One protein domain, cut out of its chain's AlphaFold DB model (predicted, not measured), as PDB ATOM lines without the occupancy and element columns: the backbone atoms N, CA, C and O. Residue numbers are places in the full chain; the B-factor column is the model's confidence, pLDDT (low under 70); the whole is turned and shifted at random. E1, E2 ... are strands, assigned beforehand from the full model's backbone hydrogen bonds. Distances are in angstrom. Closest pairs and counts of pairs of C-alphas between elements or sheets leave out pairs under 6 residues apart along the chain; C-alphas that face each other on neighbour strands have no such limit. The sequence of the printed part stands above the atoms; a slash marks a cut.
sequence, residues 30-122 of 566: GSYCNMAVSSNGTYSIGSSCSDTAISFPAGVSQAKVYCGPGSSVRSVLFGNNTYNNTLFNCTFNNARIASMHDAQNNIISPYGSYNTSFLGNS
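This is residues 30 to 122 of the 566 residues of an uncharacterized protein of Candidatus Micrarchaeum sp (UniProt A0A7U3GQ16). The chain is wound in stacked turns, a flattened coil whose two walls are sheets of parallel strands: E1, E3, E5 and E7 make one wall, and E2, E4, E6 and E8 make the other, running back the opposite way. Before the coil, residues 30 to 41 have no named element, and residues 35 to 36 run beside E2 at the edge of its wall, paired with residues 54 to 55. The printed part has 93 residues with no named helix and eight strands, E1 to E8 in order, in the class all strand. It is compact, with a radius of gyration of the C-alphas of 12.0 A, and spans 35 by 26 by 21 A.

Look first at the twisted sheet, in the order E2, residues 52 to 56, E4, residues 72 to 78, E6, residues 91 to 99, and E8, residues 111 to 118. E2 and E4 are parallel at 17 degrees, with N 54 and O 75 2.9 A apart, within hydrogen-bond range. E4 and E6 are parallel at 8 degrees, with N 98 and O 76 at 2.8 A. E6 bends by 95 degrees at residue 94. It is parallel to E8 at 15 degrees, with N 97 and O 115 at 2.8 A. Turn next to the other sheet, in the order E1, residues 42 to 45, E3, residues 64 to 67, E5, residues 83 to 88, and E7, residues 104 to 108. Here you find N 43 and O 64 at 2.8 A between E1 and E3, N 65 and O 86 at 2.9 A between E3 and E5, and N 106 and O 85 at 2.8 A between E5 and E7. Between the sheets, the closest C-alphas of E4 and E7 are those of Phe 78 and Asn 105, 7.5 A apart. E2 and E5 are only just apart, their closest C-alphas 8.1 A from each other.

Find C-alpha 42 at (135.473, 172.658, 131.007); from there E1 runs 10.5 A to C-alpha 45. E4 spans 17.6 A, E5 15.5 A and E6 18.4 A. E8 spans 20.8 A, from C-alpha 111 at (149.699, 165.038, 143.308) to C-alpha 118 at (140.586, 148.503, 134.681).

The two C-alphas farthest apart are those of Gly 30 and Asn 121, at 36.5 A. The printed part has no cut. The links E1 to E2 and E2 to E3 are short, and the five from E3 on to E8 are tight. The mean pLDDT of the printed part is 84.6; look for values under 70 at residues 30 to 33, residues 46 to 49 and residue 70.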
ATOM      1  N   GLY A  30     136.017 170.817 155.325       43.06
ATOM      2  CA  GLY A  30     136.296 170.827 153.902       43.06
ATOM      3  C   GLY A  30     135.071 170.277 153.164       43.06
ATOM      4  O   GLY A  30     134.419 169.335 153.609       43.06
ATOM      5  N   SER A  31     134.651 170.956 152.103       56.72
ATOM      6  CA  SER A  31     133.406 170.677 151.388       56.72
ATOM      7  C   SER A  31     133.499 169.328 150.659       56.72
ATOM      8  O   SER A  31     134.426 169.111 149.881       56.72
ATOM      9  N   TYR A  32     132.535 168.424 150.850       61.00
ATOM     10  CA  TYR A  32     132.390 167.258 149.970       61.00
ATOM     11  C   TYR A  32     131.775 167.715 148.647       61.00
ATOM     12  O   TYR A  32     130.635 168.178 148.622       61.00
ATOM     13  N   CYS A  33     132.505 167.581 147.542       69.19
ATOM     14  CA  CYS A  33     132.040 168.036 146.231       69.19
ATOM     15  C   CYS A  33     132.054 166.864 145.255       69.19
ATOM     16  O   CYS A  33     133.088 166.574 144.659       69.19
ATOM     17  N   ASN A  34     130.923 166.173 145.098       78.31
ATOM     18  CA  ASN A  34     130.777 165.160 144.053       78.31
ATOM     19  C   ASN A  34     130.481 165.844 142.715       78.31
ATOM     20  O   ASN A  34     129.606 166.704 142.633       78.31
ATOM     21  N   MET A  35     131.185 165.436 141.665       81.31
ATOM     22  CA  MET A  35     131.054 165.991 140.324       81.31
ATOM     23  C   MET A  35     130.700 164.889 139.326       81.31
ATOM     24  O   MET A  35     131.399 163.880 139.214       81.31
ATOM     25  N   ALA A  36     129.626 165.102 138.572       82.56
ATOM     26  CA  ALA A  36     129.297 164.315 137.390       82.56
ATOM     27  C   ALA A  36     129.527 165.180 136.148       82.56
ATOM     28  O   ALA A  36     128.863 166.198 135.954       82.56
ATOM     29  N   VAL A  37     130.493 164.786 135.326       83.31
ATOM     30  CA  VAL A  37     130.876 165.481 134.099       83.31
ATOM     31  C   VAL A  37     129.979 164.979 132.976       83.31
ATOM     32  O   VAL A  37     130.268 163.968 132.352       83.31
ATOM     33  N   SER A  38     128.839 165.633 132.780       76.25
ATOM     34  CA  SER A  38     127.761 165.135 131.917       76.25
ATOM     35  C   SER A  38     127.971 165.371 130.420       76.25
ATOM     36  O   SER A  38     127.270 164.761 129.616       76.25
ATOM     37  N   SER A  39     128.901 166.242 130.028       79.62
ATOM     38  CA  SER A  39     129.129 166.586 128.626       79.62
ATOM     39  C   SER A  39     130.569 167.013 128.362       79.62
ATOM     40  O   SER A  39     131.351 167.281 129.276       79.62
ATOM     41  N   ASN A  40     130.904 167.133 127.081       85.88
ATOM     42  CA  ASN A  40     132.138 167.763 126.638       85.88
ATOM     43  C   ASN A  40     132.126 169.224 127.124       85.88
ATOM     44  O   ASN A  40     131.150 169.946 126.923       85.88
ATOM     45  N   GLY A  41     133.182 169.657 127.806       79.56
ATOM     46  CA  GLY A  41     133.211 170.975 128.436       79.56
ATOM     47  C   GLY A  41     134.392 171.157 129.376       79.56
ATOM     48  O   GLY A  41     135.202 170.248 129.562       79.56
ATOM     49  N   THR A  42     134.494 172.349 129.962       85.56
ATOM     50  CA  THR A  42     135.473 172.658 131.007       85.56
ATOM     51  C   THR A  42     134.765 172.800 132.348       85.56
ATOM     52  O   THR A  42     133.787 173.534 132.459       85.56
ATOM     53  N   TYR A  43     135.283 172.114 133.356       84.19
ATOM     54  CA  TYR A  43     134.771 172.074 134.718       84.19
ATOM     55  C   TYR A  43     135.893 172.448 135.682       84.19
ATOM     56  O   TYR A  43     137.066 172.199 135.402       84.19
ATOM     57  N   SER A  44     135.532 173.001 136.835       82.88
ATOM     58  CA  SER A  44     136.491 173.366 137.875       82.88
ATOM     59  C   SER A  44     136.010 172.874 139.231       82.88
ATOM     60  O   SER A  44     134.831 173.001 139.557       82.88
ATOM     61  N   ILE A  45     136.925 172.328 140.025       79.44
ATOM     62  CA  ILE A  45     136.685 171.973 141.424       79.44
ATOM     63  C   ILE A  45     137.253 173.103 142.282       79.44
ATOM     64  O   ILE A  45     138.433 173.438 142.175       79.44
ATOM     65  N   GLY A  46     136.394 173.712 143.101       66.75
ATOM     66  CA  GLY A  46     136.772 174.817 143.981       66.75
ATOM     67  C   GLY A  46     137.785 174.406 145.054       66.75
ATOM     68  O   GLY A  46     137.854 173.245 145.454       66.75
ATOM     69  N   SER A  47     138.545 175.379 145.556       64.81
ATOM     70  CA  SER A  47     139.581 175.189 146.586       64.81
ATOM     71  C   SER A  47     139.045 174.735 147.949       64.81
ATOM     72  O   SER A  47     139.813 174.242 148.768       64.81
ATOM     73  N   SER A  48     137.740 174.868 148.202       66.00
ATOM     74  CA  SER A  48     137.106 174.405 149.441       66.00
ATOM     75  C   SER A  48     136.778 172.908 149.435       66.00
ATOM     76  O   SER A  48     136.407 172.368 150.474       66.00
ATOM     77  N   CYS A  49     136.903 172.225 148.291       69.12
ATOM     78  CA  CYS A  49     136.487 170.837 148.131       69.12
ATOM     79  C   CYS A  49     137.572 169.843 148.587       69.12
ATOM     80  O   CYS A  49     138.412 169.431 147.790       69.12
ATOM     81  N   SER A  50     137.576 169.445 149.861       71.12
ATOM     82  CA  SER A  50     138.633 168.590 150.433       71.12
ATOM     83  C   SER A  50     138.441 167.087 150.195       71.12
ATOM     84  O   SER A  50     139.351 166.306 150.478       71.12
ATOM     85  N   ASP A  51     137.266 166.662 149.729       76.19
ATOM     86  CA  ASP A  51     136.994 165.260 149.410       76.19
ATOM     87  C   ASP A  51     135.979 165.117 148.261       76.19
ATOM     88  O   ASP A  51     134.757 165.182 148.440       76.19
ATOM     89  N   THR A  52     136.505 164.948 147.049       83.00
ATOM     90  CA  THR A  52     135.747 164.954 145.795       83.00
ATOM     91  C   THR A  52     135.742 163.589 145.113       83.00
ATOM     92  O   THR A  52     136.788 162.975 144.887       83.00
ATOM     93  N   ALA A  53     134.550 163.136 144.711       86.56
ATOM     94  CA  ALA A  53     134.383 162.058 143.740       86.56
ATOM     95  C   ALA A  53     134.015 162.632 142.366       86.56
ATOM     96  O   ALA A  53     133.073 163.415 142.255       86.56
ATOM     97  N   ILE A  54     134.731 162.220 141.321       88.62
ATOM     98  CA  ILE A  54     134.508 162.659 139.940       88.62
ATOM     99  C   ILE A  54     134.003 161.473 139.124       88.62
ATOM    100  O   ILE A  54     134.568 160.383 139.189       88.62
ATOM    101  N   SER A  55     132.956 161.668 138.332       90.81
ATOM    102  CA  SER A  55     132.446 160.647 137.417       90.81
ATOM    103  C   SER A  55     132.259 161.205 136.013       90.81
ATOM    104  O   SER A  55     131.696 162.282 135.833       90.81
ATOM    105  N   PHE A  56     132.725 160.447 135.028       89.19
ATOM    106  CA  PHE A  56     132.476 160.654 133.608       89.19
ATOM    107  C   PHE A  56     131.517 159.547 133.163       89.19
ATOM    108  O   PHE A  56     131.927 158.385 133.105       89.19
ATOM    109  N   PRO A  57     130.233 159.849 132.915       85.25
ATOM    110  CA  PRO A  57     129.278 158.896 132.368       85.25
ATOM    111  C   PRO A  57     129.735 158.316 131.025       85.25
ATOM    112  O   PRO A  57     130.632 158.840 130.363       85.25
ATOM    113  N   ALA A  58     129.102 157.215 130.619       86.75
ATOM    114  CA  ALA A  58     129.442 156.536 129.376       86.75
ATOM    115  C   ALA A  58     129.325 157.465 128.153       86.75
ATOM    116  O   ALA A  58     128.384 158.250 128.055       86.75
ATOM    117  N   GLY A  59     130.275 157.355 127.222       81.06
ATOM    118  CA  GLY A  59     130.302 158.134 125.979       81.06
ATOM    119  C   GLY A  59     130.809 159.575 126.104       81.06
ATOM    120  O   GLY A  59     130.980 160.240 125.083       81.06
ATOM    121  N   VAL A  60     131.082 160.076 127.316       86.00
ATOM    122  CA  VAL A  60     131.637 161.427 127.491       86.00
ATOM    123  C   VAL A  60     133.065 161.476 126.962       86.00
ATOM    124  O   VAL A  60     133.890 160.605 127.261       86.00
ATOM    125  N   SER A  61     133.367 162.509 126.180       91.19
ATOM    126  CA  SER A  61     134.672 162.671 125.554       91.19
ATOM    127  C   SER A  61     135.208 164.090 125.705       91.19
ATOM    128  O   SER A  61     134.457 165.044 125.858       91.19
ATOM    129  N   GLN A  62     136.531 164.248 125.663       89.94
ATOM    130  CA  GLN A  62     137.199 165.556 125.600       89.94
ATOM    131  C   GLN A  62     136.866 166.542 126.743       89.94
ATOM    132  O   GLN A  62     137.188 167.729 126.645       89.94
ATOM    133  N   ALA A  63     136.239 166.095 127.834       86.94
ATOM    134  CA  ALA A  63     135.929 166.964 128.956       86.94
ATOM    135  C   ALA A  63     137.192 167.263 129.775       86.94
ATOM    136  O   ALA A  63     138.052 166.401 129.966       86.94
ATOM    137  N   LYS A  64     137.312 168.495 130.270       91.69
ATOM    138  CA  LYS A  64     138.469 168.986 131.028       91.69
ATOM    139  C   LYS A  64     138.028 169.370 132.430       91.69
ATOM    140  O   LYS A  64     137.126 170.189 132.570       91.69
ATOM    141  N   VAL A  65     138.665 168.826 133.460       90.62
ATOM    142  CA  VAL A  65     138.393 169.190 134.860       90.62
ATOM    143  C   VAL A  65     139.652 169.778 135.479       90.62
ATOM    144  O   VAL A  65     140.684 169.113 135.517       90.62
ATOM    145  N   TYR A  66     139.566 171.007 135.978       87.50
ATOM    146  CA  TYR A  66     140.656 171.693 136.665       87.50
ATOM    147  C   TYR A  66     140.438 171.652 138.175       87.50
ATOM    148  O   TYR A  66     139.453 172.179 138.690       87.50
ATOM    149  N   CYS A  67     141.369 171.036 138.895       83.81
ATOM    150  CA  CYS A  67     141.356 171.000 140.348       83.81
ATOM    151  C   CYS A  67     142.040 172.250 140.918       83.81
ATOM    152  O   CYS A  67     143.180 172.566 140.569       83.81
ATOM    153  N   GLY A  68     141.328 172.987 141.776       75.56
ATOM    154  CA  GLY A  68     141.868 174.154 142.467       75.56
ATOM    155  C   GLY A  68     142.880 173.782 143.563       75.56
ATOM    156  O   GLY A  68     142.859 172.655 144.068       75.56
ATOM    157  N   PRO A  69     143.747 174.721 143.984       70.38
ATOM    158  CA  PRO A  69     144.654 174.515 145.113       70.38
ATOM    159  C   PRO A  69     143.871 174.133 146.375       70.38
ATOM    160  O   PRO A  69     142.863 174.766 146.680       70.38
ATOM    161  N   GLY A  70     144.318 173.102 147.094       66.38
ATOM    162  CA  GLY A  70     143.629 172.597 148.290       66.38
ATOM    163  C   GLY A  70     142.473 171.631 148.014       66.38
ATOM    164  O   GLY A  70     141.980 171.012 148.955       66.38
ATOM    165  N   SER A  71     142.080 171.433 146.747       73.75
ATOM    166  CA  SER A  71     141.114 170.387 146.408       73.75
ATOM    167  C   SER A  71     141.743 168.995 146.483       73.75
ATOM    168  O   SER A  71     142.892 168.799 146.072       73.75
ATOM    169  N   SER A  72     140.991 168.028 147.008       83.75
ATOM    170  CA  SER A  72     141.436 166.639 147.148       83.75
ATOM    171  C   SER A  72     140.400 165.676 146.573       83.75
ATOM    172  O   SER A  72     139.202 165.782 146.826       83.75
ATOM    173  N   VAL A  73     140.872 164.740 145.753       87.06
ATOM    174  CA  VAL A  73     140.074 163.761 145.019       87.06
ATOM    175  C   VAL A  73     140.254 162.392 145.666       87.06
ATOM    176  O   VAL A  73     141.371 161.874 145.712       87.06
ATOM    177  N   ARG A  74     139.159 161.767 146.116       89.56
ATOM    178  CA  ARG A  74     139.170 160.378 146.618       89.56
ATOM    179  C   ARG A  74     138.910 159.338 145.544       89.56
ATOM    180  O   ARG A  74     139.297 158.180 145.688       89.56
ATOM    181  N   SER A  75     138.188 159.697 144.487       90.31
ATOM    182  CA  SER A  75     137.806 158.715 143.479       90.31
ATOM    183  C   SER A  75     137.467 159.341 142.144       90.31
ATOM    184  O   SER A  75     136.827 160.389 142.084       90.31
ATOM    185  N   VAL A  76     137.820 158.628 141.081       92.50
ATOM    186  CA  VAL A  76     137.461 158.963 139.706       92.50
ATOM    187  C   VAL A  76     136.857 157.730 139.052       92.50
ATOM    188  O   VAL A  76     137.427 156.645 139.140       92.50
ATOM    189  N   LEU A  77     135.722 157.891 138.378       92.88
ATOM    190  CA  LEU A  77     135.112 156.854 137.555       92.88
ATOM    191  C   LEU A  77     135.043 157.321 136.102       92.88
ATOM    192  O   LEU A  77     134.317 158.262 135.790       92.88
ATOM    193  N   PHE A  78     135.750 156.631 135.214       93.12
ATOM    194  CA  PHE A  78     135.609 156.776 133.770       93.12
ATOM    195  C   PHE A  78     134.667 155.696 133.239       93.12
ATOM    196  O   PHE A  78     135.016 154.517 133.230       93.12
ATOM    197  N   GLY A  79     133.463 156.097 132.829       87.94
ATOM    198  CA  GLY A  79     132.425 155.234 132.268       87.94
ATOM    199  C   GLY A  79     132.830 154.552 130.959       87.94
ATOM    200  O   GLY A  79     133.883 154.835 130.389       87.94
ATOM    201  N   ASN A  80     131.979 153.644 130.470       89.69
ATOM    202  CA  ASN A  80     132.236 152.913 129.224       89.69
ATOM    203  C   ASN A  80     132.421 153.871 128.039       89.69
ATOM    204  O   ASN A  80     131.678 154.849 127.933       89.69
ATOM    205  N   ASN A  81     133.331 153.552 127.116       90.62
ATOM    206  CA  ASN A  81     133.544 154.328 125.889       90.62
ATOM    207  C   ASN A  81     133.815 155.820 126.159       90.62
ATOM    208  O   ASN A  81     133.286 156.690 125.467       90.62
ATOM    209  N   THR A  82     134.568 156.129 127.213       90.75
ATOM    210  CA  THR A  82     134.995 157.502 127.508       90.75
ATOM    211  C   THR A  82     136.369 157.755 126.912       90.75
ATOM    212  O   THR A  82     137.267 156.930 127.059       90.75
ATOM    213  N   TYR A  83     136.548 158.900 126.253       92.56
ATOM    214  CA  TYR A  83     137.758 159.161 125.470       92.56
ATOM    215  C   TYR A  83     138.295 160.570 125.685       92.56
ATOM    216  O   TYR A  83     137.571 161.556 125.566       92.56
ATOM    217  N   ASN A  84     139.600 160.680 125.919       90.81
ATOM    218  CA  ASN A  84     140.332 161.943 125.992       90.81
ATOM    219  C   ASN A  84     139.812 162.927 127.063       90.81
ATOM    220  O   ASN A  84     140.044 164.134 126.973       90.81
ATOM    221  N   ASN A  85     139.104 162.439 128.087       93.56
ATOM    222  CA  ASN A  85     138.770 163.277 129.236       93.56
ATOM    223  C   ASN A  85     140.032 163.510 130.062       93.56
ATOM    224  O   ASN A  85     140.824 162.588 130.246       93.56
ATOM    225  N   THR A  86     140.234 164.733 130.546       94.25
ATOM    226  CA  THR A  86     141.489 165.140 131.182       94.25
ATOM    227  C   THR A  86     141.253 165.812 132.528       94.25
ATOM    228  O   THR A  86     140.546 166.816 132.615       94.25
ATOM    229  N   LEU A  87     141.879 165.271 133.573       93.56
ATOM    230  CA  LEU A  87     141.960 165.887 134.899       93.56
ATOM    231  C   LEU A  87     143.272 166.672 135.029       93.56
ATOM    232  O   LEU A  87     144.332 166.128 134.728       93.56
ATOM    233  N   PHE A  88     143.220 167.914 135.506       89.31
ATOM    234  CA  PHE A  88     144.380 168.797 135.645       89.31
ATOM    235  C   PHE A  88     144.626 169.187 137.103       89.31
ATOM    236  O   PHE A  88     143.717 169.682 137.770       89.31
ATOM    237  N   ASN A  89     145.879 169.062 137.553       87.56
ATOM    238  CA  ASN A  89     146.376 169.550 138.850       87.56
ATOM    239  C   ASN A  89     145.613 169.006 140.073       87.56
ATOM    240  O   ASN A  89     145.456 169.706 141.072       87.56
ATOM    241  N   CYS A  90     145.104 167.778 140.001       85.50
ATOM    242  CA  CYS A  90     144.328 167.186 141.087       85.50
ATOM    243  C   CYS A  90     145.231 166.547 142.144       85.50
ATOM    244  O   CYS A  90     146.144 165.788 141.812       85.50
ATOM    245  N   THR A  91     144.945 166.817 143.419       89.06
ATOM    246  CA  THR A  91     145.571 166.113 144.545       89.06
ATOM    247  C   THR A  91     144.756 164.873 144.864       89.06
ATOM    248  O   THR A  91     143.579 164.975 145.191       89.06
ATOM    249  N   PHE A  92     145.363 163.700 144.767       87.19
ATOM    250  CA  PHE A  92     144.750 162.417 145.076       87.19
ATOM    251  C   PHE A  92     145.192 161.954 146.461       87.19
ATOM    252  O   PHE A  92     146.386 161.880 146.751       87.19
ATOM    253  N   ASN A  93     144.234 161.624 147.321       84.38
ATOM    254  CA  ASN A  93     144.516 161.119 148.661       84.38
ATOM    255  C   ASN A  93     144.148 159.633 148.737       84.38
ATOM    256  O   ASN A  93     142.993 159.296 148.997       84.38
ATOM    257  N   ASN A  94     145.107 158.748 148.443       85.69
ATOM    258  CA  ASN A  94     144.882 157.303 148.304       85.69
ATOM    259  C   ASN A  94     143.685 156.975 147.398       85.69
ATOM    260  O   ASN A  94     142.864 156.098 147.692       85.69
ATOM    261  N   ALA A  95     143.565 157.719 146.301       87.50
ATOM    262  CA  ALA A  95     142.357 157.716 145.499       87.50
ATOM    263  C   ALA A  95     142.169 156.413 144.718       87.50
ATOM    264  O   ALA A  95     143.134 155.743 144.346       87.50
ATOM    265  N   ARG A  96     140.918 156.077 144.393       91.81
ATOM    266  CA  ARG A  96     140.594 154.978 143.470       91.81
ATOM    267  C   ARG A  96     140.161 155.521 142.118       91.81
ATOM    268  O   ARG A  96     139.157 156.223 142.028       91.81
ATOM    269  N   ILE A  97     140.887 155.163 141.069       93.38
ATOM    270  CA  ILE A  97     140.562 155.521 139.690       93.38
ATOM    271  C   ILE A  97     140.086 154.262 138.972       93.38
ATOM    272  O   ILE A  97     140.871 153.362 138.676       93.38
ATOM    273  N   ALA A  98     138.791 154.194 138.694       90.69
ATOM    274  CA  ALA A  98     138.189 153.098 137.956       90.69
ATOM    275  C   ALA A  98     137.987 153.495 136.492       90.69
ATOM    276  O   ALA A  98     137.350 154.506 136.198       90.69
ATOM    277  N   SER A  99     138.514 152.683 135.580       90.44
ATOM    278  CA  SER A  99     138.304 152.811 134.142       90.44
ATOM    279  C   SER A  99     137.477 151.623 133.655       90.44
ATOM    280  O   SER A  99     137.889 150.464 133.801       90.44
ATOM    281  N   MET A 100     136.276 151.901 133.144       90.00
ATOM    282  CA  MET A 100     135.329 150.881 132.683       90.00
ATOM    283  C   MET A 100     135.756 150.326 131.307       90.00
ATOM    284  O   MET A 100     136.940 150.366 130.986       90.00
ATOM    285  N   HIS A 101     134.864 149.744 130.499       89.50
ATOM    286  CA  HIS A 101     135.240 149.161 129.200       89.50
ATOM    287  C   HIS A 101     135.535 150.233 128.141       89.50
ATOM    288  O   HIS A 101     134.807 151.222 128.054       89.50
ATOM    289  N   ASP A 102     136.592 150.020 127.348       89.69
ATOM    290  CA  ASP A 102     137.013 150.895 126.243       89.69
ATOM    291  C   ASP A 102     137.184 152.369 126.658       89.69
ATOM    292  O   ASP A 102     136.839 153.297 125.932       89.69
ATOM    293  N   ALA A 103     137.679 152.596 127.877       90.62
ATOM    294  CA  ALA A 103     137.836 153.925 128.460       90.62
ATOM    295  C   ALA A 103     139.304 154.372 128.408       90.62
ATOM    296  O   ALA A 103     140.172 153.742 129.016       90.62
ATOM    297  N   GLN A 104     139.584 155.467 127.700       93.88
ATOM    298  CA  GLN A 104     140.931 155.974 127.425       93.88
ATOM    299  C   GLN A 104     141.042 157.447 127.820       93.88
ATOM    300  O   GLN A 104     140.666 158.344 127.065       93.88
ATOM    301  N   ASN A 105     141.537 157.716 129.031       95.44
ATOM    302  CA  ASN A 105     141.473 159.053 129.636       95.44
ATOM    303  C   ASN A 105     142.814 159.493 130.228       95.44
ATOM    304  O   ASN A 105     143.761 158.710 130.293       95.44
ATOM    305  N   ASN A 106     142.902 160.755 130.634       95.94
ATOM    306  CA  ASN A 106     144.153 161.449 130.900       95.94
ATOM    307  C   ASN A 106     144.142 162.115 132.285       95.94
ATOM    308  O   ASN A 106     143.128 162.656 132.731       95.94
ATOM    309  N   ILE A 107     145.303 162.159 132.930       94.25
ATOM    310  CA  ILE A 107     145.552 162.947 134.137       94.25
ATOM    311  C   ILE A 107     146.863 163.693 133.947       94.25
ATOM    312  O   ILE A 107     147.887 163.090 133.639       94.25
ATOM    313  N   ILE A 108     146.837 165.008 134.134       90.25
ATOM    314  CA  ILE A 108     148.010 165.864 134.004       90.25
ATOM    315  C   ILE A 108     148.292 166.534 135.345       90.25
ATOM    316  O   ILE A 108     147.413 167.158 135.940       90.25
ATOM    317  N   SER A 109     149.545 166.439 135.796       87.12
ATOM    318  CA  SER A 109     150.009 166.952 137.092       87.12
ATOM    319  C   SER A 109     149.249 166.392 138.300       87.12
ATOM    320  O   SER A 109     148.746 167.178 139.106       87.12
ATOM    321  N   PRO A 110     149.120 165.060 138.448       88.69
ATOM    322  CA  PRO A 110     148.589 164.503 139.683       88.69
ATOM    323  C   PRO A 110     149.546 164.760 140.856       88.69
ATOM    324  O   PRO A 110     150.763 164.635 140.709       88.69
ATOM    325  N   TYR A 111     148.984 165.040 142.030       86.25
ATOM    326  CA  TYR A 111     149.699 165.038 143.308       86.25
ATOM    327  C   TYR A 111     149.174 163.914 144.203       86.25
ATOM    328  O   TYR A 111     148.028 163.494 144.057       86.25
ATOM    329  N   GLY A 112     149.989 163.449 145.150       85.62
ATOM    330  CA  GLY A 112     149.603 162.397 146.092       85.62
ATOM    331  C   GLY A 112     149.555 160.998 145.468       85.62
ATOM    332  O   GLY A 112     150.291 160.703 144.527       85.62
ATOM    333  N   SER A 113     148.730 160.118 146.031       85.94
ATOM    334  CA  SER A 113     148.691 158.688 145.708       85.94
ATOM    335  C   SER A 113     147.331 158.269 145.159       85.94
ATOM    336  O   SER A 113     146.275 158.732 145.599       85.94
ATOM    337  N   TYR A 114     147.346 157.341 144.208       90.31
ATOM    338  CA  TYR A 114     146.141 156.738 143.657       90.31
ATOM    339  C   TYR A 114     146.417 155.314 143.183       90.31
ATOM    340  O   TYR A 114     147.533 154.968 142.808       90.31
ATOM    341  N   ASN A 115     145.364 154.505 143.164       90.38
ATOM    342  CA  ASN A 115     145.355 153.167 142.597       90.38
ATOM    343  C   ASN A 115     144.367 153.112 141.440       90.38
ATOM    344  O   ASN A 115     143.306 153.741 141.481       90.38
ATOM    345  N   THR A 116     144.705 152.332 140.420       91.56
ATOM    346  CA  THR A 116     143.875 152.173 139.228       91.56
ATOM    347  C   THR A 116     143.230 150.793 139.179       91.56
ATOM    348  O   THR A 116     143.793 149.803 139.644       91.56
ATOM    349  N   SER A 117     142.029 150.720 138.613       91.00
ATOM    350  CA  SER A 117     141.346 149.461 138.312       91.00
ATOM    351  C   SER A 117     140.730 149.530 136.921       91.00
ATOM    352  O   SER A 117     139.936 150.432 136.648       91.00
ATOM    353  N   PHE A 118     141.060 148.564 136.064       91.50
ATOM    354  CA  PHE A 118     140.586 148.503 134.681       91.50
ATOM    355  C   PHE A 118     139.659 147.304 134.480       91.50
ATOM    356  O   PHE A 118     140.039 146.158 134.737       91.50
ATOM    357  N   LEU A 119     138.445 147.561 133.993       83.00
ATOM    358  CA  LEU A 119     137.472 146.504 133.700       83.00
ATOM    359  C   LEU A 119     137.627 145.957 132.272       83.00
ATOM    360  O   LEU A 119     137.496 144.748 132.075       83.00
ATOM    361  N   GLY A 120     138.009 146.801 131.306       79.69
ATOM    362  CA  GLY A 120     138.358 146.407 129.934       79.69
ATOM    363  C   GLY A 120     139.868 146.297 129.693       79.69
ATOM    364  O   GLY A 120     140.653 147.005 130.318       79.69
ATOM    365  N   ASN A 121     140.282 145.418 128.772       79.56
ATOM    366  CA  ASN A 121     141.695 145.265 128.379       79.56
ATOM    367  C   ASN A 121     142.188 146.399 127.459       79.56
ATOM    368  O   ASN A 121     143.380 146.678 127.415       79.56
ATOM    369  N   SER A 122     141.269 147.034 126.733       84.75
ATOM    370  CA  SER A 122     141.472 148.183 125.837       84.75
ATOM    371  C   SER A 122     141.505 149.531 126.567       84.75
ATOM    372  O   SER A 122     141.852 150.554 125.973       84.75
TER     373      SER A 122